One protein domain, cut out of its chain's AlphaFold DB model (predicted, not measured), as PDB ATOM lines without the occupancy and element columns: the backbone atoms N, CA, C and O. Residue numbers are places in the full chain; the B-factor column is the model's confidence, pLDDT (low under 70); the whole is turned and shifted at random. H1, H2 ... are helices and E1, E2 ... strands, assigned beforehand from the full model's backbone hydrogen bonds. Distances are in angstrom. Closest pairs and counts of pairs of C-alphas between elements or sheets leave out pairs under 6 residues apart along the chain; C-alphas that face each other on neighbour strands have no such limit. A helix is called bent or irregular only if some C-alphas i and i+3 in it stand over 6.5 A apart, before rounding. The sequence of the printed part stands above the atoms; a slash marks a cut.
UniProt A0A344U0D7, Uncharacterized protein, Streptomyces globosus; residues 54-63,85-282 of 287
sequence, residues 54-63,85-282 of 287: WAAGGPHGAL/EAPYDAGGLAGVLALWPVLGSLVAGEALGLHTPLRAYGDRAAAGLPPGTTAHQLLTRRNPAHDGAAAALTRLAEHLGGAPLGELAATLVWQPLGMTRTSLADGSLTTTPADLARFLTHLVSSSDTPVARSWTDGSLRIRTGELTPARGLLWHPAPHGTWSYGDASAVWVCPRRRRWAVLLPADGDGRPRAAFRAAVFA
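This is residues 54 to 63 and 85 to 282 of the 287 residues of an uncharacterized protein of Streptomyces globosus (UniProt A0A344U0D7). A strongly twisted sheet of six strands, with H7 on one face and H9 on the other, makes one half of the domain; a cluster of crossed helices, H1 to H6, makes the other. H1, the longest helix, runs through the middle, with the hairpin E3 and E4 packed by its first residues, and the short H2 and H3 lie at the far end from the sheet. The printed part has 208 residues, with nine named helices and eight named strands in the order E1 E2 H1 H2 H3 H4 H5 H6 E3 E4 H7 H8 E5 E6 E7 E8 H9, class mixed. The large sheet runs E2 E1 E8 E7 E6 E5, antiparallel from E1 to E5. The whole is compact, with a radius of gyration of the C-alphas of 16.2 A and spans of 46 by 39 by 33 A.

E1, residues 54 to 58, begins at C-alpha 54 (169.627, 139.196, 174.707); E2 is 61 to 63. H1, 91 to 108, is 25.7 A long and irregular, C-alphas 92 and 95 being 7.3 A apart. H2 is 118 to 121, H3 123 to 126, H4 135 to 139 and H5 149 to 161, 17.9 A. H6, 165 to 174, is only just irregular, with C-alphas 171 and 174 6.52 A apart. E3 is 183 to 185, E4 188 to 191, H7 193 to 204, 16.6 A, and H8 213 to 219. E5 is 236 to 238, E6 242 to 245, E7 250 to 254 and E8 259 to 263. H9, 271 to 281, 15.5 A, ends at C-alpha 281 (179.190, 131.370, 168.369).

E2 meets E1 only at a point, C-alphas 62 and 57 being 4.0 A apart. E1 and E8 are antiparallel, with N 57 and O 260 at 2.9 A. E5 E6 E7 E8 form a meander, each strand the antiparallel neighbour of the one before, with N 236 and O 244, N 243 and O 253, and N 252 and O 261 each at 2.8 A. H7 is over E1 and E8, at a height over the sheet of 7.7 A. H9 is on the opposite face, at a height of 8.8 A. H1 only grazes the sheet, with residues 92 to 96. H1 touches H6, about perpendicular at 74 degrees, with C-alphas of Ala 98 and Ala 169 closest at 5.1 A. H5 touches H1, closest at C-alphas of Leu 103 and Ala 157, 6.4 A, and also H2, only just with 3 pairs of C-alphas within 8 A, H3, H4 and H6. The hairpin E3 and E4 has N 183 and O 190 at 3.0 A; C-alphas of Gly 91 and Leu 189 are the closest of H1 and E4, 4.5 A. H8 is close to but not clearly touching H1, closest at C-alphas of Gly 104 and Trp 215, 5.7 A. Every O i to N i+4 pair is within hydrogen-bond range in H4 to H9, and 10 of 14 in H1; H2 and H3 are too short for such a pair.

The C-alphas of Asp 123 and Ala 279, the two farthest apart, are 47.0 A apart. Residues 64 to 84 are cut out, and C-alphas 63 and 85 are 16.6 A apart. Of the links printed whole, H8 to E5, residues 220 to 235, is long. The mean pLDDT of the printed part is 90.2, with residues 142 to 147 and 266 to 270 under 70.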
ATOM      1  N   TRP A  54     169.152 140.349 175.454       90.38
ATOM      2  CA  TRP A  54     169.627 139.196 174.707       90.38
ATOM      3  C   TRP A  54     169.364 137.901 175.457       90.38
ATOM      4  O   TRP A  54     169.254 137.885 176.677       90.38
ATOM      5  N   ALA A  55     169.304 136.800 174.722       93.00
ATOM      6  CA  ALA A  55     169.344 135.466 175.295       93.00
ATOM      7  C   ALA A  55     170.115 134.531 174.364       93.00
ATOM      8  O   ALA A  55     170.142 134.719 173.147       93.00
ATOM      9  N   ALA A  56     170.771 133.532 174.932       94.69
ATOM     10  CA  ALA A  56     171.445 132.478 174.199       94.69
ATOM     11  C   ALA A  56     171.156 131.143 174.872       94.69
ATOM     12  O   ALA A  56     171.118 131.056 176.100       94.69
ATOM     13  N   GLY A  57     170.941 130.111 174.064       94.31
ATOM     14  CA  GLY A  57     170.420 128.845 174.548       94.31
ATOM     15  C   GLY A  57     170.840 127.631 173.735       94.31
ATOM     16  O   GLY A  57     171.537 127.736 172.720       94.31
ATOM     17  N   GLY A  58     170.406 126.468 174.207       93.44
ATOM     18  CA  GLY A  58     170.570 125.177 173.550       93.44
ATOM     19  C   GLY A  58     169.239 124.427 173.416       93.44
ATOM     20  O   GLY A  58     168.181 125.045 173.515       93.44
ATOM     21  N   PRO A  59     169.269 123.098 173.207       92.06
ATOM     22  CA  PRO A  59     168.063 122.279 173.043       92.06
ATOM     23  C   PRO A  59     167.275 122.084 174.352       92.06
ATOM     24  O   PRO A  59     166.142 121.619 174.323       92.06
ATOM     25  N   HIS A  60     167.859 122.452 175.495       90.06
ATOM     26  CA  HIS A  60     167.238 122.343 176.821       90.06
ATOM     27  C   HIS A  60     166.749 123.692 177.365       90.06
ATOM     28  O   HIS A  60     166.374 123.784 178.527       90.06
ATOM     29  N   GLY A  61     166.746 124.742 176.536       89.25
ATOM     30  CA  GLY A  61     166.284 126.074 176.919       89.25
ATOM     31  C   GLY A  61     167.377 127.140 176.886       89.25
ATOM     32  O   GLY A  61     168.453 126.963 176.299       89.25
ATOM     33  N   ALA A  62     167.070 128.283 177.497       90.06
ATOM     34  CA  ALA A  62     167.999 129.398 177.620       90.06
ATOM     35  C   ALA A  62     169.126 129.058 178.607       90.06
ATOM     36  O   ALA A  62     168.882 128.532 179.686       90.06
ATOM     37  N   LEU A  63     170.359 129.380 178.223       89.12
ATOM     38  CA  LEU A  63     171.564 129.199 179.037       89.12
ATOM     39  C   LEU A  63     171.909 130.476 179.792       89.12
ATOM     40  O   LEU A  63     172.323 130.440 180.941       89.12
ATOM     41  N   GLU A  85     158.826 137.811 180.732       77.31
ATOM     42  CA  GLU A  85     157.423 137.770 180.329       77.31
ATOM     43  C   GLU A  85     156.910 139.140 179.860       77.31
ATOM     44  O   GLU A  85     155.760 139.256 179.433       77.31
ATOM     45  N   ALA A  86     157.748 140.180 179.925       75.75
ATOM     46  CA  ALA A  86     157.397 141.508 179.451       75.75
ATOM     47  C   ALA A  86     157.199 141.487 177.921       75.75
ATOM     48  O   ALA A  86     158.120 141.095 177.191       75.75
ATOM     49  N   PRO A  87     156.021 141.895 177.414       80.50
ATOM     50  CA  PRO A  87     155.759 141.916 175.985       80.50
ATOM     51  C   PRO A  87     156.574 143.019 175.309       80.50
ATOM     52  O   PRO A  87     156.738 144.115 175.849       80.50
ATOM     53  N   TYR A  88     157.051 142.744 174.101       80.94
ATOM     54  CA  TYR A  88     157.692 143.742 173.253       80.94
ATOM     55  C   TYR A  88     157.240 143.591 171.794       80.94
ATOM     56  O   TYR A  88     156.801 142.517 171.371       80.94
ATOM     57  N   ASP A  89     157.340 144.685 171.035       84.00
ATOM     58  CA  ASP A  89     157.050 144.696 169.600       84.00
ATOM     59  C   ASP A  89     158.153 143.958 168.830       84.00
ATOM     60  O   ASP A  89     159.325 144.350 168.799       84.00
ATOM     61  N   ALA A  90     157.751 142.854 168.215       84.38
ATOM     62  CA  ALA A  90     158.575 141.952 167.445       84.38
ATOM     63  C   ALA A  90     158.140 141.899 165.976       84.38
ATOM     64  O   ALA A  90     158.383 140.886 165.320       84.38
ATOM     65  N   GLY A  91     157.541 142.963 165.426       83.94
ATOM     66  CA  GLY A  91     157.072 143.003 164.034       83.94
ATOM     67  C   GLY A  91     158.127 142.545 163.015       83.94
ATOM     68  O   GLY A  91     157.842 141.748 162.121       83.94
ATOM     69  N   GLY A  92     159.396 142.920 163.223       83.56
ATOM     70  CA  GLY A  92     160.519 142.469 162.389       83.56
ATOM     71  C   GLY A  92     160.767 140.951 162.399       83.56
ATOM     72  O   GLY A  92     161.406 140.435 161.482       83.56
ATOM     73  N   LEU A  93     160.251 140.225 163.396       90.06
ATOM     74  CA  LEU A  93     160.346 138.773 163.564       90.06
ATOM     75  C   LEU A  93     159.114 138.004 163.052       90.06
ATOM     76  O   LEU A  93     159.158 136.775 163.007       90.06
ATOM     77  N   ALA A  94     158.053 138.677 162.590       91.81
ATOM     78  CA  ALA A  94     156.825 138.019 162.119       91.81
ATOM     79  C   ALA A  94     157.076 137.002 160.996       91.81
ATOM     80  O   ALA A  94     156.488 135.919 160.981       91.81
ATOM     81  N   GLY A  95     158.014 137.304 160.096       92.44
ATOM     82  CA  GLY A  95     158.396 136.384 159.029       92.44
ATOM     83  C   GLY A  95     158.896 135.037 159.554       92.44
ATOM     84  O   GLY A  95     158.509 134.002 159.024       92.44
ATOM     85  N   VAL A  96     159.718 135.024 160.608       94.19
ATOM     86  CA  VAL A  96     160.311 133.784 161.132       94.19
ATOM     87  C   VAL A  96     159.450 133.101 162.192       94.19
ATOM     88  O   VAL A  96     159.481 131.879 162.290       94.19
ATOM     89  N   LEU A  97     158.670 133.865 162.963       95.00
ATOM     90  CA  LEU A  97     157.841 133.340 164.055       95.00
ATOM     91  C   LEU A  97     156.441 132.905 163.610       95.00
ATOM     92  O   LEU A  97     155.844 132.062 164.274       95.00
ATOM     93  N   ALA A  98     155.920 133.469 162.518       96.00
ATOM     94  CA  ALA A  98     154.578 133.176 162.013       96.00
ATOM     95  C   ALA A  98     154.621 132.580 160.603       96.00
ATOM     96  O   ALA A  98     154.244 131.433 160.389       96.00
ATOM     97  N   LEU A  99     155.131 133.344 159.633       95.94
ATOM     98  CA  LEU A  99     155.016 132.995 158.217       95.94
ATOM     99  C   LEU A  99     155.822 131.744 157.844       95.94
ATOM    100  O   LEU A  99     155.280 130.797 157.283       95.94
ATOM    101  N   TRP A 100     157.116 131.725 158.155       97.25
ATOM    102  CA  TRP A 100     158.015 130.621 157.829       97.25
ATOM    103  C   TRP A 100     157.558 129.255 158.370       97.25
ATOM    104  O   TRP A 100     157.569 128.302 157.588       97.25
ATOM    105  N   PRO A 101     157.144 129.103 159.645       97.88
ATOM    106  CA  PRO A 101     156.699 127.806 160.139       97.88
ATOM    107  C   PRO A 101     155.330 127.400 159.571       97.88
ATOM    108  O   PRO A 101     155.164 126.231 159.237       97.88
ATOM    109  N   VAL A 102     154.400 128.341 159.350       98.31
ATOM    110  CA  VAL A 102     153.110 128.055 158.685       98.31
ATOM    111  C   VAL A 102     153.325 127.555 157.254       98.31
ATOM    112  O   VAL A 102     152.733 126.553 156.856       98.31
ATOM    113  N   LEU A 103     154.222 128.187 156.488       98.00
ATOM    114  CA  LEU A 103     154.601 127.692 155.159       98.00
ATOM    115  C   LEU A 103     155.203 126.284 155.236       98.00
ATOM    116  O   LEU A 103     154.921 125.457 154.374       98.00
ATOM    117  N   GLY A 104     155.987 125.995 156.276       97.81
ATOM    118  CA  GLY A 104     156.505 124.655 156.538       97.81
ATOM    119  C   GLY A 104     155.407 123.618 156.744       97.81
ATOM    120  O   GLY A 104     155.468 122.551 156.137       97.81
ATOM    121  N   SER A 105     154.377 123.939 157.532       97.81
ATOM    122  CA  SER A 105     153.209 123.068 157.725       97.81
ATOM    123  C   SER A 105     152.434 122.840 156.423       97.81
ATOM    124  O   SER A 105     152.042 121.712 156.142       97.81
ATOM    125  N   LEU A 106     152.266 123.874 155.591       97.81
ATOM    126  CA  LEU A 106     151.603 123.753 154.285       97.81
ATOM    127  C   LEU A 106     152.407 122.905 153.289       97.81
ATOM    128  O   LEU A 106     151.821 122.166 152.505       97.81
ATOM    129  N   VAL A 107     153.740 122.990 153.319       97.88
ATOM    130  CA  VAL A 107     154.616 122.124 152.511       97.88
ATOM    131  C   VAL A 107     154.551 120.681 153.006       97.88
ATOM    132  O   VAL A 107     154.451 119.766 152.195       97.88
ATOM    133  N   ALA A 108     154.585 120.468 154.323       95.75
ATOM    134  CA  ALA A 108     154.493 119.137 154.917       95.75
ATOM    135  C   ALA A 108     153.138 118.464 154.639       95.75
ATOM    136  O   ALA A 108     153.092 117.256 154.439       95.75
ATOM    137  N   GLY A 109     152.055 119.245 154.592       96.19
ATOM    138  CA  GLY A 109     150.720 118.789 154.199       96.19
ATOM    139  C   GLY A 109     150.460 118.793 152.689       96.19
ATOM    140  O   GLY A 109     149.304 118.704 152.294       96.19
ATOM    141  N   GLU A 110     151.494 118.970 151.856       96.62
ATOM    142  CA  GLU A 110     151.437 119.004 150.381       96.62
ATOM    143  C   GLU A 110     150.531 120.087 149.757       96.62
ATOM    144  O   GLU A 110     150.441 120.204 148.534       96.62
ATOM    145  N   ALA A 111     149.925 120.956 150.568       97.25
ATOM    146  CA  ALA A 111     149.127 122.090 150.110       97.25
ATOM    147  C   ALA A 111     149.976 123.148 149.379       97.25
ATOM    148  O   ALA A 111     149.461 123.896 148.546       97.25
ATOM    149  N   LEU A 112     151.282 123.213 149.667       97.62
ATOM    150  CA  LEU A 112     152.222 124.138 149.038       97.62
ATOM    151  C   LEU A 112     153.431 123.417 148.425       97.62
ATOM    152  O   LEU A 112     154.253 122.824 149.117       97.62
ATOM    153  N   GLY A 113     153.617 123.582 147.117       97.69
ATOM    154  CA  GLY A 113     154.816 123.193 146.383       97.69
ATOM    155  C   GLY A 113     155.739 124.393 146.182       97.69
ATOM    156  O   GLY A 113     155.385 125.360 145.509       97.69
ATOM    157  N   LEU A 114     156.962 124.337 146.720       97.12
ATOM    158  CA  LEU A 114     157.903 125.471 146.701       97.12
ATOM    159  C   LEU A 114     158.279 125.970 145.293       97.12
ATOM    160  O   LEU A 114     158.572 127.154 145.109       97.12
ATOM    161  N   HIS A 115     158.291 125.074 144.308       97.06
ATOM    162  CA  HIS A 115     158.644 125.376 142.918       97.06
ATOM    163  C   HIS A 115     157.422 125.507 142.004       97.06
ATOM    164  O   HIS A 115     157.571 125.796 140.818       97.06
ATOM    165  N   THR A 116     156.219 125.347 142.552       97.12
ATOM    166  CA  THR A 116     154.982 125.572 141.817       97.12
ATOM    167  C   THR A 116     154.772 127.080 141.646       97.12
ATOM    168  O   THR A 116     154.894 127.835 142.617       97.12
ATOM    169  N   PRO A 117     154.473 127.563 140.428       96.00
ATOM    170  CA  PRO A 117     154.122 128.961 140.219       96.00
ATOM    171  C   PRO A 117     152.916 129.375 141.064       96.00
ATOM    172  O   PRO A 117     151.901 128.685 141.062       96.00
ATOM    173  N   LEU A 118     152.984 130.545 141.702       94.38
ATOM    174  CA  LEU A 118     151.940 131.048 142.606       94.38
ATOM    175  C   LEU A 118     150.554 131.114 141.951       94.38
ATOM    176  O   LEU A 118     149.555 130.871 142.615       94.38
ATOM    177  N   ARG A 119     150.499 131.368 140.636       93.38
ATOM    178  CA  ARG A 119     149.251 131.397 139.852       93.38
ATOM    179  C   ARG A 119     148.475 130.076 139.881       93.38
ATOM    180  O   ARG A 119     147.272 130.085 139.676       93.38
ATOM    181  N   ALA A 120     149.149 128.948 140.126       95.44
ATOM    182  CA  ALA A 120     148.487 127.650 140.251       95.44
ATOM    183  C   ALA A 120     147.596 127.575 141.504       95.44
ATOM    184  O   ALA A 120     146.673 126.773 141.541       95.44
ATOM    185  N   TYR A 121     147.852 128.437 142.492       94.25
ATOM    186  CA  TYR A 121     147.044 128.604 143.701       94.25
ATOM    187  C   TYR A 121     146.024 129.747 143.573       94.25
ATOM    188  O   TYR A 121     145.412 130.130 144.561       94.25
ATOM    189  N   GLY A 122     145.852 130.322 142.376       90.81
ATOM    190  CA  GLY A 122     144.881 131.379 142.091       90.81
ATOM    191  C   GLY A 122     145.479 132.777 141.893       90.81
ATOM    192  O   GLY A 122     146.567 133.113 142.372       90.81
ATOM    193  N   ASP A 123     144.725 133.628 141.196       88.62
ATOM    194  CA  ASP A 123     145.173 134.964 140.779       88.62
ATOM    195  C   ASP A 123     145.467 135.892 141.961       88.62
ATOM    196  O   ASP A 123     146.410 136.681 141.928       88.62
ATOM    197  N   ARG A 124     144.710 135.756 143.056       86.12
ATOM    198  CA  ARG A 124     144.906 136.552 144.277       86.12
ATOM    199  C   ARG A 124     146.268 136.293 144.930       86.12
ATOM    200  O   ARG A 124     146.877 137.227 145.454       86.12
ATOM    201  N   ALA A 125     146.759 135.054 144.884       82.69
ATOM    202  CA  ALA A 125     148.063 134.686 145.430       82.69
ATOM    203  C   ALA A 125     149.222 135.209 144.561       82.69
ATOM    204  O   ALA A 125     150.261 135.609 145.082       82.69
ATOM    205  N   ALA A 126     149.028 135.258 143.241       85.56
ATOM    206  CA  ALA A 126     150.004 135.784 142.286       85.56
ATOM    207  C   ALA A 126     149.899 137.303 142.046       85.56
ATOM    208  O   ALA A 126     150.702 137.861 141.297       85.56
ATOM    209  N   ALA A 127     148.926 137.981 142.661       87.75
ATOM    210  CA  ALA A 127     148.633 139.385 142.406       87.75
ATOM    211  C   ALA A 127     149.862 140.291 142.611       87.75
ATOM    212  O   ALA A 127     150.483 140.291 143.678       87.75
ATOM    213  N   GLY A 128     150.183 141.082 141.581       84.56
ATOM    214  CA  GLY A 128     151.307 142.023 141.580       84.56
ATOM    215  C   GLY A 128     152.688 141.386 141.382       84.56
ATOM    216  O   GLY A 128     153.689 142.090 141.482       84.56
ATOM    217  N   LEU A 129     152.767 140.079 141.102       87.62
ATOM    218  CA  LEU A 129     154.027 139.371 140.883       87.62
ATOM    219  C   LEU A 129     154.216 138.969 139.412       87.62
ATOM    220  O   LEU A 129     153.240 138.668 138.722       87.62
ATOM    221  N   PRO A 130     155.469 138.893 138.925       89.31
ATOM    222  CA  PRO A 130     155.755 138.384 137.589       89.31
ATOM    223  C   PRO A 130     155.214 136.959 137.370       89.31
ATOM    224  O   PRO A 130     155.274 136.129 138.293       89.31
ATOM    225  N   PRO A 131     154.757 136.623 136.149       89.69
ATOM    226  CA  PRO A 131     154.351 135.266 135.808       89.69
ATOM    227  C   PRO A 131     155.459 134.254 136.100       89.69
ATOM    228  O   PRO A 131     156.623 134.467 135.777       89.69
ATOM    229  N   GLY A 132     155.090 133.130 136.715       91.88
ATOM    230  CA  GLY A 132     156.053 132.079 137.060       91.88
ATOM    231  C   GLY A 132     156.744 132.265 138.409       91.88
ATOM    232  O   GLY A 132     157.479 131.366 138.804       91.88
ATOM    233  N   THR A 133     156.476 133.358 139.136       94.19
ATOM    234  CA  THR A 133     157.005 133.539 140.496       94.19
ATOM    235  C   THR A 133     156.592 132.370 141.396       94.19
ATOM    236  O   THR A 133     155.413 132.017 141.436       94.19
ATOM    237  N   THR A 134     157.545 131.778 142.120       96.00
ATOM    238  CA  THR A 134     157.311 130.654 143.045       96.00
ATOM    239  C   THR A 134     157.568 131.046 144.502       96.00
ATOM    240  O   THR A 134     158.276 132.018 144.785       96.00
ATOM    241  N   ALA A 135     157.049 130.261 145.453       95.44
ATOM    242  CA  ALA A 135     157.314 130.476 146.877       95.44
ATOM    243  C   ALA A 135     158.813 130.363 147.218       95.44
ATOM    244  O   ALA A 135     159.328 131.181 147.978       95.44
ATOM    245  N   HIS A 136     159.545 129.421 146.604       95.81
ATOM    246  CA  HIS A 136     161.006 129.303 146.745       95.81
ATOM    247  C   HIS A 136     161.721 130.596 146.358       95.81
ATOM    248  O   HIS A 136     162.612 131.057 147.073       95.81
ATOM    249  N   GLN A 137     161.331 131.195 145.231       93.25
ATOM    250  CA  GLN A 137     161.936 132.439 144.770       93.25
ATOM    251  C   GLN A 137     161.673 133.568 145.758       93.25
ATOM    252  O   GLN A 137     162.613 134.286 146.070       93.25
ATOM    253  N   LEU A 138     160.447 133.702 146.277       93.06
ATOM    254  CA  LEU A 138     160.101 134.717 147.279       93.06
ATOM    255  C   LEU A 138     160.865 134.517 148.600       93.06
ATOM    256  O   LEU A 138     161.422 135.471 149.139       93.06
ATOM    257  N   LEU A 139     160.958 133.277 149.087       93.56
ATOM    258  CA  LEU A 139     161.657 132.931 150.329       93.56
ATOM    259  C   LEU A 139     163.173 133.145 150.251       93.56
ATOM    260  O   LEU A 139     163.816 133.346 151.276       93.56
ATOM    261  N   THR A 140     163.758 133.108 149.056       92.62
ATOM    262  CA  THR A 140     165.201 133.312 148.850       92.62
ATOM    263  C   THR A 140     165.559 134.755 148.477       92.62
ATOM    264  O   THR A 140     166.722 135.037 148.186       92.62
ATOM    265  N   ARG A 141     164.606 135.703 148.505       84.38
ATOM    266  CA  ARG A 141     164.888 137.113 148.187       84.38
ATOM    267  C   ARG A 141     165.611 137.841 149.315       84.38
ATOM    268  O   ARG A 141     165.627 137.442 150.477       84.38
ATOM    269  N   ARG A 142     166.267 138.941 148.937       64.50
ATOM    270  CA  ARG A 142     167.165 139.707 149.808       64.50
ATOM    271  C   ARG A 142     166.435 140.432 150.937       64.50
ATOM    272  O   ARG A 142     167.028 140.563 152.001       64.50
ATOM    273  N   ASN A 143     165.220 140.919 150.688       61.75
ATOM    274  CA  ASN A 143     164.465 141.727 151.638       61.75
ATOM    275  C   ASN A 143     162.952 141.623 151.364       61.75
ATOM    276  O   ASN A 143     162.433 142.400 150.562       61.75
ATOM    277  N   PRO A 144     162.248 140.697 152.034       55.06
ATOM    278  CA  PRO A 144     160.838 140.452 151.759       55.06
ATOM    279  C   PRO A 144     159.907 141.610 152.156       55.06
ATOM    280  O   PRO A 144     158.753 141.639 151.727       55.06
ATOM    281  N   ALA A 145     160.390 142.556 152.971       52.28
ATOM    282  CA  ALA A 145     159.632 143.729 153.400       52.28
ATOM    283  C   ALA A 145     159.636 144.862 152.357       52.28
ATOM    284  O   ALA A 145     158.717 145.674 152.348       52.28
ATOM    285  N   HIS A 146     160.642 144.924 151.476       54.81
ATOM    286  CA  HIS A 146     160.800 146.027 150.513       54.81
ATOM    287  C   HIS A 146     160.269 145.704 149.112       54.81
ATOM    288  O   HIS A 146     160.069 146.612 148.312       54.81
ATOM    289  N   ASP A 147     160.042 144.428 148.802       64.56
ATOM    290  CA  ASP A 147     159.598 143.972 147.480       64.56
ATOM    291  C   ASP A 147     158.205 143.319 147.496       64.56
ATOM    292  O   ASP A 147     157.772 142.742 146.498       64.56
ATOM    293  N   GLY A 148     157.505 143.384 148.634       76.75
ATOM    294  CA  GLY A 148     156.181 142.791 148.815       76.75
ATOM    295  C   GLY A 148     156.170 141.260 148.890       76.75
ATOM    296  O   GLY A 148     155.086 140.678 148.965       76.75
ATOM    297  N   ALA A 149     157.329 140.589 148.906       86.19
ATOM    298  CA  ALA A 149     157.395 139.130 148.972       86.19
ATOM    299  C   ALA A 149     156.793 138.577 150.272       86.19
ATOM    300  O   ALA A 149     156.079 137.577 150.218       86.19
ATOM    301  N   ALA A 150     157.012 139.241 151.418       86.38
ATOM    302  CA  ALA A 150     156.359 138.865 152.676       86.38
ATOM    303  C   ALA A 150     154.836 138.930 152.543       86.38
ATOM    304  O   ALA A 150     154.153 137.967 152.864       86.38
ATOM    305  N   ALA A 151     154.307 140.034 152.007       88.88
ATOM    306  CA  ALA A 151     152.870 140.215 151.847       88.88
ATOM    307  C   ALA A 151     152.258 139.176 150.894       88.88
ATOM    308  O   ALA A 151     151.177 138.658 151.162       88.88
ATOM    309  N   ALA A 152     152.942 138.839 149.798       90.81
ATOM    310  CA  ALA A 152     152.482 137.802 148.879       90.81
ATOM    311  C   ALA A 152     152.487 136.405 149.518       90.81
ATOM    312  O   ALA A 152     151.511 135.671 149.380       90.81
ATOM    313  N   LEU A 153     153.547 136.054 150.251       93.88
ATOM    314  CA  LEU A 153     153.627 134.786 150.978       93.88
ATOM    315  C   LEU A 153     152.583 134.699 152.099       93.88
ATOM    316  O   LEU A 153     151.987 133.641 152.269       93.88
ATOM    317  N   THR A 154     152.317 135.795 152.816       93.94
ATOM    318  CA  THR A 154     151.235 135.867 153.807       93.94
ATOM    319  C   THR A 154     149.884 135.621 153.150       93.94
ATOM    320  O   THR A 154     149.173 134.717 153.569       93.94
ATOM    321  N   ARG A 155     149.559 136.336 152.062       93.06
ATOM    322  CA  ARG A 155     148.299 136.118 151.331       93.06
ATOM    323  C   ARG A 155     148.154 134.682 150.830       93.06
ATOM    324  O   ARG A 155     147.058 134.137 150.876       93.06
ATOM    325  N   LEU A 156     149.237 134.081 150.335       95.81
ATOM    326  CA  LEU A 156     149.248 132.681 149.912       95.81
ATOM    327  C   LEU A 156     148.969 131.742 151.091       95.81
ATOM    328  O   LEU A 156     148.135 130.851 150.965       95.81
ATOM    329  N   ALA A 157     149.652 131.940 152.221       96.50
ATOM    330  CA  ALA A 157     149.478 131.117 153.413       96.50
ATOM    331  C   ALA A 157     148.047 131.205 153.957       96.50
ATOM    332  O   ALA A 157     147.448 130.178 154.252       96.50
ATOM    333  N   GLU A 158     147.479 132.410 154.020       95.69
ATOM    334  CA  GLU A 158     146.094 132.635 154.450       95.69
ATOM    335  C   GLU A 158     145.085 132.033 153.473       95.69
ATOM    336  O   GLU A 158     144.097 131.435 153.889       95.69
ATOM    337  N   HIS A 159     145.341 132.142 152.165       95.31
ATOM    338  CA  HIS A 159     144.484 131.541 151.151       95.31
ATOM    339  C   HIS A 159     144.456 130.012 151.255       95.31
ATOM    340  O   HIS A 159     143.379 129.423 151.233       95.31
ATOM    341  N   LEU A 160     145.626 129.381 151.387       96.69
ATOM    342  CA  LEU A 160     145.744 127.924 151.477       96.69
ATOM    343  C   LEU A 160     145.294 127.381 152.840       96.69
ATOM    344  O   LEU A 160     144.744 126.287 152.907       96.69
ATOM    345  N   GLY A 161     145.539 128.126 153.919       95.69
ATOM    346  CA  GLY A 161     145.161 127.743 155.280       95.69
ATOM    347  C   GLY A 161     143.721 128.099 155.657       95.69
ATOM    348  O   GLY A 161     143.221 127.591 156.655       95.69
ATOM    349  N   GLY A 162     143.051 128.962 154.888       96.12
ATOM    350  CA  GLY A 162     141.661 129.363 155.120       96.12
ATOM    351  C   GLY A 162     141.434 130.252 156.350       96.12
ATOM    352  O   GLY A 162     140.286 130.458 156.731       96.12
ATOM    353  N   ALA A 163     142.496 130.777 156.964       96.69
ATOM    354  CA  ALA A 163     142.436 131.614 158.162       96.69
ATOM    355  C   ALA A 163     143.545 132.685 158.146       96.69
ATOM    356  O   ALA A 163     144.540 132.517 157.432       96.69
ATOM    357  N   PRO A 164     143.410 133.777 158.924       96.25
ATOM    358  CA  PRO A 164     144.458 134.783 159.076       96.25
ATOM    359  C   PRO A 164     145.781 134.184 159.566       96.25
ATOM    360  O   PRO A 164     145.799 133.244 160.365       96.25
ATOM    361  N   LEU A 165     146.912 134.768 159.154       96.69
ATOM    362  CA  LEU A 165     148.237 134.223 159.468       96.69
ATOM    363  C   LEU A 165     148.477 134.093 160.980       96.69
ATOM    364  O   LEU A 165     149.114 133.137 161.418       96.69
ATOM    365  N   GLY A 166     147.966 135.038 161.772       96.44
ATOM    366  CA  GLY A 166     148.068 134.995 163.231       96.44
ATOM    367  C   GLY A 166     147.344 133.794 163.842       96.44
ATOM    368  O   GLY A 166     147.891 133.154 164.734       96.44
ATOM    369  N   GLU A 167     146.166 133.435 163.328       97.19
ATOM    370  CA  GLU A 167     145.391 132.277 163.795       97.19
ATOM    371  C   GLU A 167     146.043 130.954 163.380       97.19
ATOM    372  O   GLU A 167     146.145 130.026 164.189       97.19
ATOM    373  N   LEU A 168     146.549 130.888 162.144       97.75
ATOM    374  CA  LEU A 168     147.316 129.741 161.656       97.75
ATOM    375  C   LEU A 168     148.571 129.528 162.504       97.75
ATOM    376  O   LEU A 168     148.812 128.421 162.980       97.75
ATOM    377  N   ALA A 169     149.357 130.580 162.737       97.75
ATOM    378  CA  ALA A 169     150.574 130.495 163.536       97.75
ATOM    379  C   ALA A 169     150.276 130.162 165.005       97.75
ATOM    380  O   ALA A 169     150.976 129.336 165.597       97.75
ATOM    381  N   ALA A 170     149.209 130.728 165.575       97.50
ATOM    382  CA  ALA A 170     148.769 130.393 166.923       97.50
ATOM    383  C   ALA A 170     148.456 128.899 167.050       97.50
ATOM    384  O   ALA A 170     149.013 128.222 167.912       97.50
ATOM    385  N   THR A 171     147.617 128.381 166.154       97.81
ATOM    386  CA  THR A 171     147.134 126.994 166.191       97.81
ATOM    387  C   THR A 171     148.239 125.992 165.881       97.81
ATOM    388  O   THR A 171     148.397 124.997 166.584       97.81
ATOM    389  N   LEU A 172     149.015 126.253 164.829       97.00
ATOM    390  CA  LEU A 172     149.991 125.301 164.316       97.00
ATOM    391  C   LEU A 172     151.305 125.335 165.088       97.00
ATOM    392  O   LEU A 172     151.993 124.325 165.098       97.00
ATOM    393  N   VAL A 173     151.678 126.462 165.703       97.56
ATOM    394  CA  VAL A 173     153.042 126.677 166.216       97.56
ATOM    395  C   VAL A 173     153.046 127.154 167.660       97.56
ATOM    396  O   VAL A 173     153.659 126.512 168.511       97.56
ATOM    397  N   TRP A 174     152.383 128.272 167.961       97.81
ATOM    398  CA  TRP A 174     152.550 128.935 169.256       97.81
ATOM    399  C   TRP A 174     151.888 128.169 170.396       97.81
ATOM    400  O   TRP A 174     152.538 127.933 171.411       97.81
ATOM    401  N   GLN A 175     150.641 127.720 170.232       97.12
ATOM    402  CA  GLN A 175     149.939 126.949 171.263       97.12
ATOM    403  C   GLN A 175     150.645 125.612 171.561       97.12
ATOM    404  O   GLN A 175     150.926 125.360 172.734       97.12
ATOM    405  N   PRO A 176     151.052 124.796 170.561       97.25
ATOM    406  CA  PRO A 176     151.819 123.575 170.824       97.25
ATOM    407  C   PRO A 176     153.174 123.810 171.509       97.25
ATOM    408  O   PRO A 176     153.643 122.945 172.244       97.25
ATOM    409  N   LEU A 177     153.807 124.970 171.292       96.56
ATOM    410  CA  LEU A 177     155.058 125.348 171.962       96.56
ATOM    411  C   LEU A 177     154.851 126.029 173.320       96.56
ATOM    412  O   LEU A 177     155.838 126.379 173.966       96.56
ATOM    413  N   GLY A 178     153.609 126.260 173.755       96.06
ATOM    414  CA  GLY A 178     153.316 127.009 174.978       96.06
ATOM    415  C   GLY A 178     153.704 128.491 174.899       96.06
ATOM    416  O   GLY A 178     154.010 129.104 175.922       96.06
ATOM    417  N   MET A 179     153.722 129.071 173.698       96.06
ATOM    418  CA  MET A 179     153.974 130.494 173.458       96.06
ATOM    419  C   MET A 179     152.692 131.314 173.667       96.06
ATOM    420  O   MET A 179     152.080 131.813 172.723       96.06
ATOM    421  N   THR A 180     152.239 131.404 174.915       92.62
ATOM    422  CA  THR A 180     150.914 131.945 175.265       92.62
ATOM    423  C   THR A 180     150.823 133.469 175.221       92.62
ATOM    424  O   THR A 180     149.720 134.009 175.277       92.62
ATOM    425  N   ARG A 181     151.955 134.174 175.119       91.88
ATOM    426  CA  ARG A 181     152.024 135.645 175.076       91.88
ATOM    427  C   ARG A 181     152.512 136.162 173.724       91.88
ATOM    428  O   ARG A 181     152.974 137.297 173.624       91.88
ATOM    429  N   THR A 182     152.411 135.327 172.695       94.44
ATOM    430  CA  THR A 182     152.722 135.691 171.317       94.44
ATOM    431  C   THR A 182     151.433 135.878 170.534       94.44
ATOM    432  O   THR A 182     150.581 134.991 170.512       94.44
ATOM    433  N   SER A 183     151.284 137.030 169.884       94.31
ATOM    434  CA  SER A 183     150.134 137.330 169.031       94.31
ATOM    435  C   SER A 183     150.544 138.162 167.821       94.31
ATOM    436  O   SER A 183     151.464 138.980 167.894       94.31
ATOM    437  N   LEU A 184     149.854 137.945 166.700       94.06
ATOM    438  CA  LEU A 184     150.001 138.712 165.465       94.06
ATOM    439  C   LEU A 184     148.627 139.227 165.054       94.06
ATOM    440  O   LEU A 184     147.742 138.429 164.751       94.06
ATOM    441  N   ALA A 185     148.480 140.545 165.010       87.62
ATOM    442  CA  ALA A 185     147.283 141.214 164.517       87.62
ATOM    443  C   ALA A 185     147.701 142.406 163.655       87.62
ATOM    444  O   ALA A 185     148.640 143.119 164.003       87.62
ATOM    445  N   ASP A 186     147.052 142.585 162.504       81.31
ATOM    446  CA  ASP A 186     147.294 143.709 161.586       81.31
ATOM    447  C   ASP A 186     148.775 143.914 161.202       81.31
ATOM    448  O   ASP A 186     149.258 145.029 161.024       81.31
ATOM    449  N   GLY A 187     149.531 142.813 161.093       76.06
ATOM    450  CA  GLY A 187     150.967 142.831 160.784       76.06
ATOM    451  C   GLY A 187     151.879 143.217 161.956       76.06
ATOM    452  O   GLY A 187     153.100 143.176 161.805       76.06
ATOM    453  N   SER A 188     151.313 143.535 163.122       84.75
ATOM    454  CA  SER A 188     152.043 143.799 164.360       84.75
ATOM    455  C   SER A 188     152.164 142.524 165.189       84.75
ATOM    456  O   SER A 188     151.163 141.926 165.588       84.75
ATOM    457  N   LEU A 189     153.402 142.083 165.416       90.50
ATOM    458  CA  LEU A 189     153.701 140.917 166.241       90.50
ATOM    459  C   LEU A 189     154.130 141.386 167.625       90.50
ATOM    460  O   LEU A 189     155.115 142.108 167.748       90.50
ATOM    461  N   THR A 190     153.472 140.895 168.667       90.94
ATOM    462  CA  THR A 190     153.948 141.034 170.047       90.94
ATOM    463  C   THR A 190     154.362 139.672 170.586       90.94
ATOM    464  O   THR A 190     153.750 138.656 170.261       90.94
ATOM    465  N   THR A 191     155.452 139.623 171.348       91.56
ATOM    466  CA  THR A 191     155.964 138.383 171.955       91.56
ATOM    467  C   THR A 191     156.775 138.696 173.211       91.56
ATOM    468  O   THR A 191     156.942 139.858 173.584       91.56
ATOM    469  N   THR A 192     157.293 137.658 173.866       89.94
ATOM    470  CA  THR A 192     158.117 137.751 175.075       89.94
ATOM    471  C   THR A 192     159.453 137.030 174.881       89.94
ATOM    472  O   THR A 192     159.533 136.085 174.088       89.94
ATOM    473  N   PRO A 193     160.519 137.417 175.604       87.31
ATOM    474  CA  PRO A 193     161.775 136.669 175.601       87.31
ATOM    475  C   PRO A 193     161.606 135.175 175.927       87.31
ATOM    476  O   PRO A 193     162.282 134.342 175.320       87.31
ATOM    477  N   ALA A 194     160.688 134.822 176.835       88.94
ATOM    478  CA  ALA A 194     160.382 133.431 177.165       88.94
ATOM    479  C   ALA A 194     159.794 132.660 175.968       88.94
ATOM    480  O   ALA A 194     160.260 131.566 175.650       88.94
ATOM    481  N   ASP A 195     158.820 133.237 175.262       93.88
ATOM    482  CA  ASP A 195     158.212 132.606 174.083       93.88
ATOM    483  C   ASP A 195     159.215 132.448 172.935       93.88
ATOM    484  O   ASP A 195     159.283 131.389 172.305       93.88
ATOM    485  N   LEU A 196     160.062 133.457 172.707       93.19
ATOM    486  CA  LEU A 196     161.168 133.350 171.755       93.19
ATOM    487  C   LEU A 196     162.122 132.213 172.111       93.19
ATOM    488  O   LEU A 196     162.540 131.463 171.229       93.19
ATOM    489  N   ALA A 197     162.487 132.093 173.389       93.56
ATOM    490  CA  ALA A 197     163.375 131.038 173.847       93.56
ATOM    491  C   ALA A 197     162.763 129.657 173.592       93.56
ATOM    492  O   ALA A 197     163.477 128.771 173.123       93.56
ATOM    493  N   ARG A 198     161.452 129.475 173.817       95.81
ATOM    494  CA  ARG A 198     160.734 128.227 173.493       95.81
ATOM    495  C   ARG A 198     160.821 127.904 172.002       95.81
ATOM    496  O   ARG A 198     161.244 126.807 171.642       95.81
ATOM    497  N   PHE A 199     160.515 128.873 171.138       96.94
ATOM    498  CA  PHE A 199     160.598 128.698 169.685       96.94
ATOM    499  C   PHE A 199     162.014 128.355 169.207       96.94
ATOM    500  O   PHE A 199     162.218 127.389 168.477       96.94
ATOM    501  N   LEU A 200     163.021 129.116 169.636       96.88
ATOM    502  CA  LEU A 200     164.406 128.910 169.209       96.88
ATOM    503  C   LEU A 200     165.008 127.616 169.772       96.88
ATOM    504  O   LEU A 200     165.800 126.965 169.089       96.88
ATOM    505  N   THR A 201     164.599 127.220 170.979       96.62
ATOM    506  CA  THR A 201     164.935 125.916 171.564       96.62
ATOM    507  C   THR A 201     164.369 124.794 170.706       96.62
ATOM    508  O   THR A 201     165.113 123.881 170.359       96.62
ATOM    509  N   HIS A 202     163.104 124.894 170.280       96.44
ATOM    510  CA  HIS A 202     162.497 123.926 169.361       96.44
ATOM    511  C   HIS A 202     163.313 123.761 168.071       96.44
ATOM    512  O   HIS A 202     163.650 122.638 167.705       96.44
ATOM    513  N   LEU A 203     163.736 124.863 167.437       95.50
ATOM    514  CA  LEU A 203     164.487 124.815 166.169       95.50
ATOM    515  C   LEU A 203     165.854 124.122 166.244       95.50
ATOM    516  O   LEU A 203     166.384 123.705 165.214       95.50
ATOM    517  N   VAL A 204     166.465 124.039 167.427       94.69
ATOM    518  CA  VAL A 204     167.761 123.362 167.617       94.69
ATOM    519  C   VAL A 204     167.637 122.021 168.342       94.69
ATOM    520  O   VAL A 204     168.644 121.335 168.549       94.69
ATOM    521  N   SER A 205     166.419 121.663 168.738       91.62
ATOM    522  CA  SER A 205     166.077 120.405 169.384       91.62
ATOM    523  C   SER A 205     165.884 119.282 168.371       91.62
ATOM    524  O   SER A 205     165.855 119.473 167.159       91.62
ATOM    525  N   SER A 206     165.772 118.060 168.886       86.50
ATOM    526  CA  SER A 206     165.459 116.883 168.073       86.50
ATOM    527  C   SER A 206     163.956 116.746 167.755       86.50
ATOM    528  O   SER A 206     163.556 115.758 167.140       86.50
ATOM    529  N   SER A 207     163.116 117.680 168.192       87.69
ATOM    530  CA  SER A 207     161.663 117.598 168.034       87.69
ATOM    531  C   SER A 207     161.245 117.809 166.579       87.69
ATOM    532  O   SER A 207     161.801 118.661 165.892       87.69
ATOM    533  N   ASP A 208     160.266 117.034 166.114       89.69
ATOM    534  CA  ASP A 208     159.718 117.151 164.752       89.69
ATOM    535  C   ASP A 208     158.396 117.938 164.714       89.69
ATOM    536  O   ASP A 208     157.918 118.321 163.654       89.69
ATOM    537  N   THR A 209     157.811 118.223 165.877       89.75
ATOM    538  CA  THR A 209     156.577 119.000 166.018       89.75
ATOM    539  C   THR A 209     156.782 120.163 166.987       89.75
ATOM    540  O   THR A 209     157.543 120.024 167.946       89.75
ATOM    541  N   PRO A 210     156.121 121.311 166.762       93.81
ATOM    542  CA  PRO A 210     155.182 121.574 165.665       93.81
ATOM    543  C   PRO A 210     155.832 121.932 164.322       93.81
ATOM    544  O   PRO A 210     155.204 121.783 163.279       93.81
ATOM    545  N   VAL A 211     157.081 122.407 164.327       95.19
ATOM    546  CA  VAL A 211     157.802 122.727 163.089       95.19
ATOM    547  C   VAL A 211     158.643 121.527 162.681       95.19
ATOM    548  O   VAL A 211     159.584 121.186 163.399       95.19
ATOM    549  N   ALA A 212     158.330 120.948 161.520       94.12
ATOM    550  CA  ALA A 212     159.029 119.790 160.975       94.12
ATOM    551  C   ALA A 212     160.541 120.022 160.884       94.12
ATOM    552  O   ALA A 212     161.025 121.062 160.406       94.12
ATOM    553  N   ARG A 213     161.317 119.019 161.286       93.81
ATOM    554  CA  ARG A 213     162.774 119.071 161.202       93.81
ATOM    555  C   ARG A 213     163.231 119.101 159.752       93.81
ATOM    556  O   ARG A 213     164.134 119.861 159.419       93.81
ATOM    557  N   SER A 214     162.579 118.343 158.872       94.88
ATOM    558  CA  SER A 214     162.866 118.355 157.431       94.88
ATOM    559  C   SER A 214     162.703 119.754 156.821       94.88
ATOM    560  O   SER A 214     163.532 120.176 156.009       94.88
ATOM    561  N   TRP A 215     161.694 120.514 157.262       96.75
ATOM    562  CA  TRP A 215     161.499 121.913 156.880       96.75
ATOM    563  C   TRP A 215     162.609 122.815 157.421       96.75
ATOM    564  O   TRP A 215     163.164 123.626 156.675       96.75
ATOM    565  N   THR A 216     162.980 122.642 158.690       95.88
ATOM    566  CA  THR A 216     164.075 123.388 159.328       95.88
ATOM    567  C   THR A 216     165.405 123.126 158.618       95.88
ATOM    568  O   THR A 216     166.023 124.052 158.091       95.88
ATOM    569  N   ASP A 217     165.810 121.864 158.483       94.62
ATOM    570  CA  ASP A 217     167.043 121.449 157.808       94.62
ATOM    571  C   ASP A 217     167.053 121.839 156.329       94.62
ATOM    572  O   ASP A 217     168.094 122.198 155.773       94.62
ATOM    573  N   GLY A 218     165.893 121.776 155.674       95.06
ATOM    574  CA  GLY A 218     165.717 122.226 154.306       95.06
ATOM    575  C   GLY A 218     165.879 123.739 154.170       95.06
ATOM    576  O   GLY A 218     166.465 124.197 153.188       95.06
ATOM    577  N   SER A 219     165.375 124.512 155.126       96.25
ATOM    578  CA  SER A 219     165.428 125.975 155.107       96.25
ATOM    579  C   SER A 219     166.817 126.514 155.431       96.25
ATOM    580  O   SER A 219     167.228 127.520 154.856       96.25
ATOM    581  N   LEU A 220     167.558 125.819 156.299       95.94
ATOM    582  CA  LEU A 220     168.902 126.169 156.768       95.94
ATOM    583  C   LEU A 220     170.008 125.562 155.883       95.94
ATOM    584  O   LEU A 220     171.028 125.052 156.357       95.94
ATOM    585  N   ARG A 221     169.803 125.631 154.565       94.62
ATOM    586  CA  ARG A 221     170.754 125.247 153.511       94.62
ATOM    587  C   ARG A 221     170.817 126.341 152.461       94.62
ATOM    588  O   ARG A 221     169.874 127.106 152.315       94.62
ATOM    589  N   ILE A 222     171.916 126.415 151.712       94.88
ATOM    590  CA  ILE A 222     171.984 127.342 150.580       94.88
ATOM    591  C   ILE A 222     170.984 126.881 149.511       94.88
ATOM    592  O   ILE A 222     171.050 125.757 149.023       94.88
ATOM    593  N   ARG A 223     170.038 127.760 149.182       94.50
ATOM    594  CA  ARG A 223     168.914 127.562 148.255       94.50
ATOM    595  C   ARG A 223     169.011 128.425 146.998       94.50
ATOM    596  O   ARG A 223     168.163 128.324 146.117       94.50
ATOM    597  N   THR A 224     170.045 129.256 146.915       90.94
ATOM    598  CA  THR A 224     170.299 130.192 145.813       90.94
ATOM    599  C   THR A 224     171.328 129.686 144.803       90.94
ATOM    600  O   THR A 224     171.640 130.401 143.856       90.94
ATOM    601  N   GLY A 225     171.873 128.478 144.991       88.38
ATOM    602  CA  GLY A 225     172.982 127.980 144.175       88.38
ATOM    603  C   GLY A 225     174.189 128.916 144.270       88.38
ATOM    604  O   GLY A 225     174.595 129.287 145.371       88.38
ATOM    605  N   GLU A 226     174.714 129.328 143.120       85.81
ATOM    606  CA  GLU A 226     175.865 130.237 143.005       85.81
ATOM    607  C   GLU A 226     175.493 131.724 143.138       85.81
ATOM    608  O   GLU A 226     176.372 132.585 143.172       85.81
ATOM    609  N   LEU A 227     174.200 132.056 143.236       85.38
ATOM    610  CA  LEU A 227     173.774 133.450 143.318       85.38
ATOM    611  C   LEU A 227     174.215 134.091 144.635       85.38
ATOM    612  O   LEU A 227     174.009 133.556 145.732       85.38
ATOM    613  N   THR A 228     174.753 135.303 144.509       83.44
ATOM    614  CA  THR A 228     175.123 136.149 145.638       83.44
ATOM    615  C   THR A 228     174.073 137.235 145.888       83.44
ATOM    616  O   THR A 228     173.651 137.910 144.950       83.44
ATOM    617  N   PRO A 229     173.708 137.496 147.149       87.62
ATOM    618  CA  PRO A 229     174.212 136.827 148.342       87.62
ATOM    619  C   PRO A 229     173.538 135.459 148.555       87.62
ATOM    620  O   PRO A 229     172.362 135.296 148.247       87.62
ATOM    621  N   ALA A 230     174.259 134.504 149.146       90.81
ATOM    622  CA  ALA A 230     173.706 133.183 149.436       90.81
ATOM    623  C   ALA A 230     172.513 133.267 150.415       90.81
ATOM    624  O   ALA A 230     172.538 134.074 151.355       90.81
ATOM    625  N   ARG A 231     171.461 132.462 150.212       92.75
ATOM    626  CA  ARG A 231     170.249 132.457 151.060       92.75
ATOM    627  C   ARG A 231     169.725 131.059 151.327       92.75
ATOM    628  O   ARG A 231     169.894 130.172 150.499       92.75
ATOM    629  N   GLY A 232     169.075 130.899 152.474       95.00
ATOM    630  CA  GLY A 232     168.171 129.792 152.762       95.00
ATOM    631  C   GLY A 232     166.729 130.189 152.466       95.00
ATOM    632  O   GLY A 232     166.487 131.181 151.779       95.00
ATOM    633  N   LEU A 233     165.769 129.427 152.987       95.00
ATOM    634  CA  LEU A 233     164.358 129.818 152.920       95.00
ATOM    635  C   LEU A 233     164.073 130.794 154.061       95.00
ATOM    636  O   LEU A 233     164.002 130.378 155.209       95.00
ATOM    637  N   LEU A 234     163.970 132.085 153.752       92.75
ATOM    638  CA  LEU A 234     163.854 133.219 154.678       92.75
ATOM    639  C   LEU A 234     165.106 133.496 155.540       92.75
ATOM    640  O   LEU A 234     165.351 134.633 155.933       92.75
ATOM    641  N   TRP A 235     165.934 132.486 155.799       94.81
ATOM    642  CA  TRP A 235     167.141 132.599 156.613       94.81
ATOM    643  C   TRP A 235     168.367 133.082 155.824       94.81
ATOM    644  O   TRP A 235     168.596 132.720 154.665       94.81
ATOM    645  N   HIS A 236     169.229 133.848 156.492       93.19
ATOM    646  CA  HIS A 236     170.489 134.341 155.943       93.19
ATOM    647  C   HIS A 236     171.682 133.599 156.555       93.19
ATOM    648  O   HIS A 236     171.809 133.589 157.784       93.19
ATOM    649  N   PRO A 237     172.589 133.027 155.743       94.12
ATOM    650  CA  PRO A 237     173.815 132.449 156.268       94.12
ATOM    651  C   PRO A 237     174.658 133.547 156.926       94.12
ATOM    652  O   PRO A 237     174.773 134.665 156.419       94.12
ATOM    653  N   ALA A 238     175.240 133.220 158.071       92.00
ATOM    654  CA  ALA A 238     176.070 134.099 158.872       92.00
ATOM    655  C   ALA A 238     177.350 133.360 159.326       92.00
ATOM    656  O   ALA A 238     177.411 132.125 159.298       92.00
ATOM    657  N   PRO A 239     178.403 134.094 159.736       92.50
ATOM    658  CA  PRO A 239     179.649 133.504 160.221       92.50
ATOM    659  C   PRO A 239     179.458 132.447 161.316       92.50
ATOM    660  O   PRO A 239     178.438 132.410 162.005       92.50
ATOM    661  N   HIS A 240     180.478 131.605 161.494       90.44
ATOM    662  CA  HIS A 240     180.488 130.493 162.456       90.44
ATOM    663  C   HIS A 240     179.430 129.410 162.177       90.44
ATOM    664  O   HIS A 240     178.980 128.722 163.092       90.44
ATOM    665  N   GLY A 241     179.028 129.256 160.909       90.38
ATOM    666  CA  GLY A 241     178.040 128.257 160.495       90.38
ATOM    667  C   GLY A 241     176.654 128.512 161.084       90.38
ATOM    668  O   GLY A 241     175.914 127.562 161.344       90.38
ATOM    669  N   THR A 242     176.333 129.780 161.344       95.19
ATOM    670  CA  THR A 242     175.037 130.193 161.880       95.19
ATOM    671  C   THR A 242     174.108 130.637 160.760       95.19
ATOM    672  O   THR A 242     174.539 131.040 159.681       95.19
ATOM    673  N   TRP A 243     172.817 130.575 161.034       96.44
ATOM    674  CA  TRP A 243     171.769 131.148 160.212       96.44
ATOM    675  C   TRP A 243     171.078 132.230 161.007       96.44
ATOM    676  O   TRP A 243     170.872 132.069 162.205       96.44
ATOM    677  N   SER A 244     170.757 133.339 160.357       94.69
ATOM    678  CA  SER A 244     170.213 134.512 161.020       94.69
ATOM    679  C   SER A 244     168.994 135.063 160.309       94.69
ATOM    680  O   SER A 244     168.880 134.952 159.088       94.69
ATOM    681  N   TYR A 245     168.110 135.677 161.081       92.38
ATOM    682  CA  TYR A 245     166.941 136.386 160.584       92.38
ATOM    683  C   TYR A 245     166.752 137.689 161.369       92.38
ATOM    684  O   TYR A 245     167.172 137.785 162.524       92.38
ATOM    685  N   GLY A 246     166.137 138.679 160.724       87.12
ATOM    686  CA  GLY A 246     165.880 140.001 161.286       87.12
ATOM    687  C   GLY A 246     167.064 140.959 161.144       87.12
ATOM    688  O   GLY A 246     168.184 140.534 160.839       87.12
ATOM    689  N   ASP A 247     166.795 142.248 161.343       77.81
ATOM    690  CA  ASP A 247     167.757 143.346 161.190       77.81
ATOM    691  C   ASP A 247     168.026 144.023 162.545       77.81
ATOM    692  O   ASP A 247     169.016 143.682 163.201       77.81
ATOM    693  N   ALA A 248     167.089 144.862 163.017       77.44
ATOM    694  CA  ALA A 248     167.130 145.520 164.331       77.44
ATOM    695  C   ALA A 248     166.997 144.523 165.497       77.44
ATOM    696  O   ALA A 248     167.854 144.460 166.376       77.44
ATOM    697  N   SER A 249     165.945 143.703 165.464       85.12
ATOM    698  CA  SER A 249     165.810 142.504 166.294       85.12
ATOM    699  C   SER A 249     166.304 141.314 165.494       85.12
ATOM    700  O   SER A 249     165.927 141.144 164.333       85.12
ATOM    701  N   ALA A 250     167.142 140.490 166.102       89.31
ATOM    702  CA  ALA A 250     167.910 139.486 165.395       89.31
ATOM    703  C   ALA A 250     167.883 138.149 166.121       89.31
ATOM    704  O   ALA A 250     168.135 138.083 167.322       89.31
ATOM    705  N   VAL A 251     167.649 137.077 165.372       94.44
ATOM    706  CA  VAL A 251     167.765 135.704 165.869       94.44
ATOM    707  C   VAL A 251     168.843 134.956 165.103       94.44
ATOM    708  O   VAL A 251     169.060 135.197 163.913       94.44
ATOM    709  N   TRP A 252     169.504 134.029 165.788       96.75
ATOM    710  CA  TRP A 252     170.481 133.110 165.227       96.75
ATOM    711  C   TRP A 252     170.198 131.689 165.662       96.75
ATOM    712  O   TRP A 252     169.915 131.429 166.829       96.75
ATOM    713  N   VAL A 253     170.398 130.762 164.736       96.75
ATOM    714  CA  VAL A 253     170.387 129.327 165.003       96.75
ATOM    715  C   VAL A 253     171.627 128.681 164.397       96.75
ATOM    716  O   VAL A 253     172.082 129.031 163.307       96.75
ATOM    717  N   CYS A 254     172.200 127.724 165.116       95.19
ATOM    718  CA  CYS A 254     173.281 126.875 164.645       95.19
ATOM    719  C   CYS A 254     172.910 125.415 164.938       95.19
ATOM    720  O   CYS A 254     173.282 124.892 165.995       95.19
ATOM    721  N   PRO A 255     172.196 124.737 164.017       87.69
ATOM    722  CA  PRO A 255     171.744 123.359 164.224       87.69
ATOM    723  C   PRO A 255     172.896 122.397 164.526       87.69
ATOM    724  O   PRO A 255     172.813 121.593 165.448       87.69
ATOM    725  N   ARG A 256     174.031 122.550 163.824       88.88
ATOM    726  CA  ARG A 256     175.227 121.712 164.022       88.88
ATOM    727  C   ARG A 256     175.778 121.763 165.444       88.88
ATOM    728  O   ARG A 256     176.326 120.776 165.913       88.88
ATOM    729  N   ARG A 257     175.653 122.909 166.115       90.50
ATOM    730  CA  ARG A 257     176.121 123.104 167.494       90.50
ATOM    731  C   ARG A 257     174.995 123.029 168.517       90.50
ATOM    732  O   ARG A 257     175.266 123.224 169.694       90.50
ATOM    733  N   ARG A 258     173.752 122.799 168.075       93.00
ATOM    734  CA  ARG A 258     172.534 122.877 168.893       93.00
ATOM    735  C   ARG A 258     172.521 124.123 169.785       93.00
ATOM    736  O   ARG A 258     172.401 124.045 171.007       93.00
ATOM    737  N   ARG A 259     172.740 125.285 169.167       95.00
ATOM    738  CA  ARG A 259     172.782 126.581 169.856       95.00
ATOM    739  C   ARG A 259     171.924 127.598 169.125       95.00
ATOM    740  O   ARG A 259     171.943 127.649 167.894       95.00
ATOM    741  N   TRP A 260     171.236 128.433 169.884       96.88
ATOM    742  CA  TRP A 260     170.484 129.574 169.381       96.88
ATOM    743  C   TRP A 260     170.845 130.838 170.156       96.88
ATOM    744  O   TRP A 260     171.395 130.777 171.257       96.88
ATOM    745  N   ALA A 261     170.560 131.991 169.562       96.12
ATOM    746  CA  ALA A 261     170.713 133.280 170.212       96.12
ATOM    747  C   ALA A 261     169.670 134.269 169.699       96.12
ATOM    748  O   ALA A 261     169.237 134.183 168.553       96.12
ATOM    749  N   VAL A 262     169.317 135.238 170.529       93.69
ATOM    750  CA  VAL A 262     168.471 136.371 170.171       93.69
ATOM    751  C   VAL A 262     169.059 137.645 170.754       93.69
ATOM    752  O   VAL A 262     169.552 137.657 171.881       93.69
ATOM    753  N   LEU A 263     169.010 138.708 169.963       90.38
ATOM    754  CA  LEU A 263     169.339 140.069 170.346       90.38
ATOM    755  C   LEU A 263     168.123 140.926 170.000       90.38
ATOM    756  O   LEU A 263     167.750 141.040 168.832       90.38
ATOM    757  N   LEU A 264     167.483 141.474 171.023       84.56
ATOM    758  CA  LEU A 264     166.364 142.406 170.896       84.56
ATOM    759  C   LEU A 264     166.924 143.830 170.877       84.56
ATOM    760  O   LEU A 264     168.044 144.031 171.360       84.56
ATOM    761  N   PRO A 265     166.217 144.779 170.240       70.81
ATOM    762  CA  PRO A 265     166.847 145.837 169.471       70.81
ATOM    763  C   PRO A 265     167.894 146.573 170.298       70.81
ATOM    764  O   PRO A 265     167.629 147.099 171.379       70.81
ATOM    765  N   ALA A 266     169.111 146.554 169.769       53.53
ATOM    766  CA  ALA A 266     170.183 147.422 170.197       53.53
ATOM    767  C   ALA A 266     170.120 148.637 169.275       53.53
ATOM    768  O   ALA A 266     170.377 148.492 168.080       53.53
ATOM    769  N   ASP A 267     169.762 149.809 169.795       50.78
ATOM    770  CA  ASP A 267     169.962 151.063 169.066       50.78
ATOM    771  C   ASP A 267     171.412 151.085 168.521       50.78
ATOM    772  O   ASP A 267     172.350 150.876 169.295       50.78
ATOM    773  N   GLY A 268     171.635 151.262 167.207       53.16
ATOM    774  CA  GLY A 268     173.002 151.389 166.671       53.16
ATOM    775  C   GLY A 268     173.271 150.939 165.227       53.16
ATOM    776  O   GLY A 268     172.386 150.548 164.475       53.16
ATOM    777  N   ASP A 269     174.554 150.987 164.855       61.84
ATOM    778  CA  ASP A 269     175.143 150.839 163.509       61.84
ATOM    779  C   ASP A 269     175.505 149.383 163.120       61.84
ATOM    780  O   ASP A 269     176.415 149.133 162.327       61.84
ATOM    781  N   GLY A 270     174.832 148.385 163.704       67.25
ATOM    782  CA  GLY A 270     175.054 146.959 163.415       67.25
ATOM    783  C   GLY A 270     176.309 146.330 164.049       67.25
ATOM    784  O   GLY A 270     176.426 145.098 164.079       67.25
ATOM    785  N   ARG A 271     177.219 147.115 164.648       80.19
ATOM    786  CA  ARG A 271     178.353 146.592 165.443       80.19
ATOM    787  C   ARG A 271     177.922 145.699 166.617       80.19
ATOM    788  O   ARG A 271     178.538 144.639 166.786       80.19
ATOM    789  N   PRO A 272     176.860 146.031 167.385       85.19
ATOM    790  CA  PRO A 272     176.391 145.186 168.487       85.19
ATOM    791  C   PRO A 272     176.038 143.771 168.039       85.19
ATOM    792  O   PRO A 272     176.395 142.792 168.692       85.19
ATOM    793  N   ARG A 273     175.413 143.655 166.866       88.19
ATOM    794  CA  ARG A 273     174.992 142.391 166.264       88.19
ATOM    795  C   ARG A 273     176.187 141.487 165.945       88.19
ATOM    796  O   ARG A 273     176.167 140.290 166.241       88.19
ATOM    797  N   ALA A 274     177.234 142.050 165.342       89.25
ATOM    798  CA  ALA A 274     178.448 141.308 165.011       89.25
ATOM    799  C   ALA A 274     179.199 140.850 166.273       89.25
ATOM    800  O   ALA A 274     179.591 139.683 166.353       89.25
ATOM    801  N   ALA A 275     179.345 141.741 167.259       90.25
ATOM    802  CA  ALA A 275     179.998 141.447 168.533       90.25
ATOM    803  C   ALA A 275     179.243 140.373 169.332       90.25
ATOM    804  O   ALA A 275     179.854 139.418 169.812       90.25
ATOM    805  N   PHE A 276     177.915 140.484 169.408       91.81
ATOM    806  CA  PHE A 276     177.047 139.509 170.063       91.81
ATOM    807  C   PHE A 276     177.173 138.118 169.434       91.81
ATOM    808  O   PHE A 276     177.473 137.145 170.126       91.81
ATOM    809  N   ARG A 277     177.031 138.017 168.105       93.38
ATOM    810  CA  ARG A 277     177.162 136.737 167.395       93.38
ATOM    811  C   ARG A 277     178.530 136.099 167.636       93.38
ATOM    812  O   ARG A 277     178.597 134.896 167.875       93.38
ATOM    813  N   ALA A 278     179.610 136.879 167.572       92.69
ATOM    814  CA  ALA A 278     180.951 136.371 167.849       92.69
ATOM    815  C   ALA A 278     181.069 135.871 169.299       92.69
ATOM    816  O   ALA A 278     181.587 134.785 169.529       92.69
ATOM    817  N   ALA A 279     180.519 136.597 170.273       92.56
ATOM    818  CA  ALA A 279     180.534 136.174 171.671       92.56
ATOM    819  C   ALA A 279     179.746 134.877 171.925       92.56
ATOM    820  O   ALA A 279     180.128 134.097 172.793       92.56
ATOM    821  N   VAL A 280     178.669 134.609 171.186       93.19
ATOM    822  CA  VAL A 280     177.890 133.373 171.372       93.19
ATOM    823  C   VAL A 280     178.473 132.201 170.578       93.19
ATOM    824  O   VAL A 280     178.570 131.091 171.099       93.19
ATOM    825  N   PHE A 281     178.888 132.435 169.328       93.50
ATOM    826  CA  PHE A 281     179.190 131.370 168.369       93.50
ATOM    827  C   PHE A 281     180.649 131.299 167.909       93.50
ATOM    828  O   PHE A 281     180.979 130.374 167.170       93.50
ATOM    829  N   ALA A 282     181.553 132.195 168.298       87.69
ATOM    830  CA  ALA A 282     182.962 131.962 167.991       87.69
ATOM    831  C   ALA A 282     183.446 130.676 168.695       87.69
ATOM    832  O   ALA A 282     182.980 130.362 169.799       87.69
TER     833      ALA A 282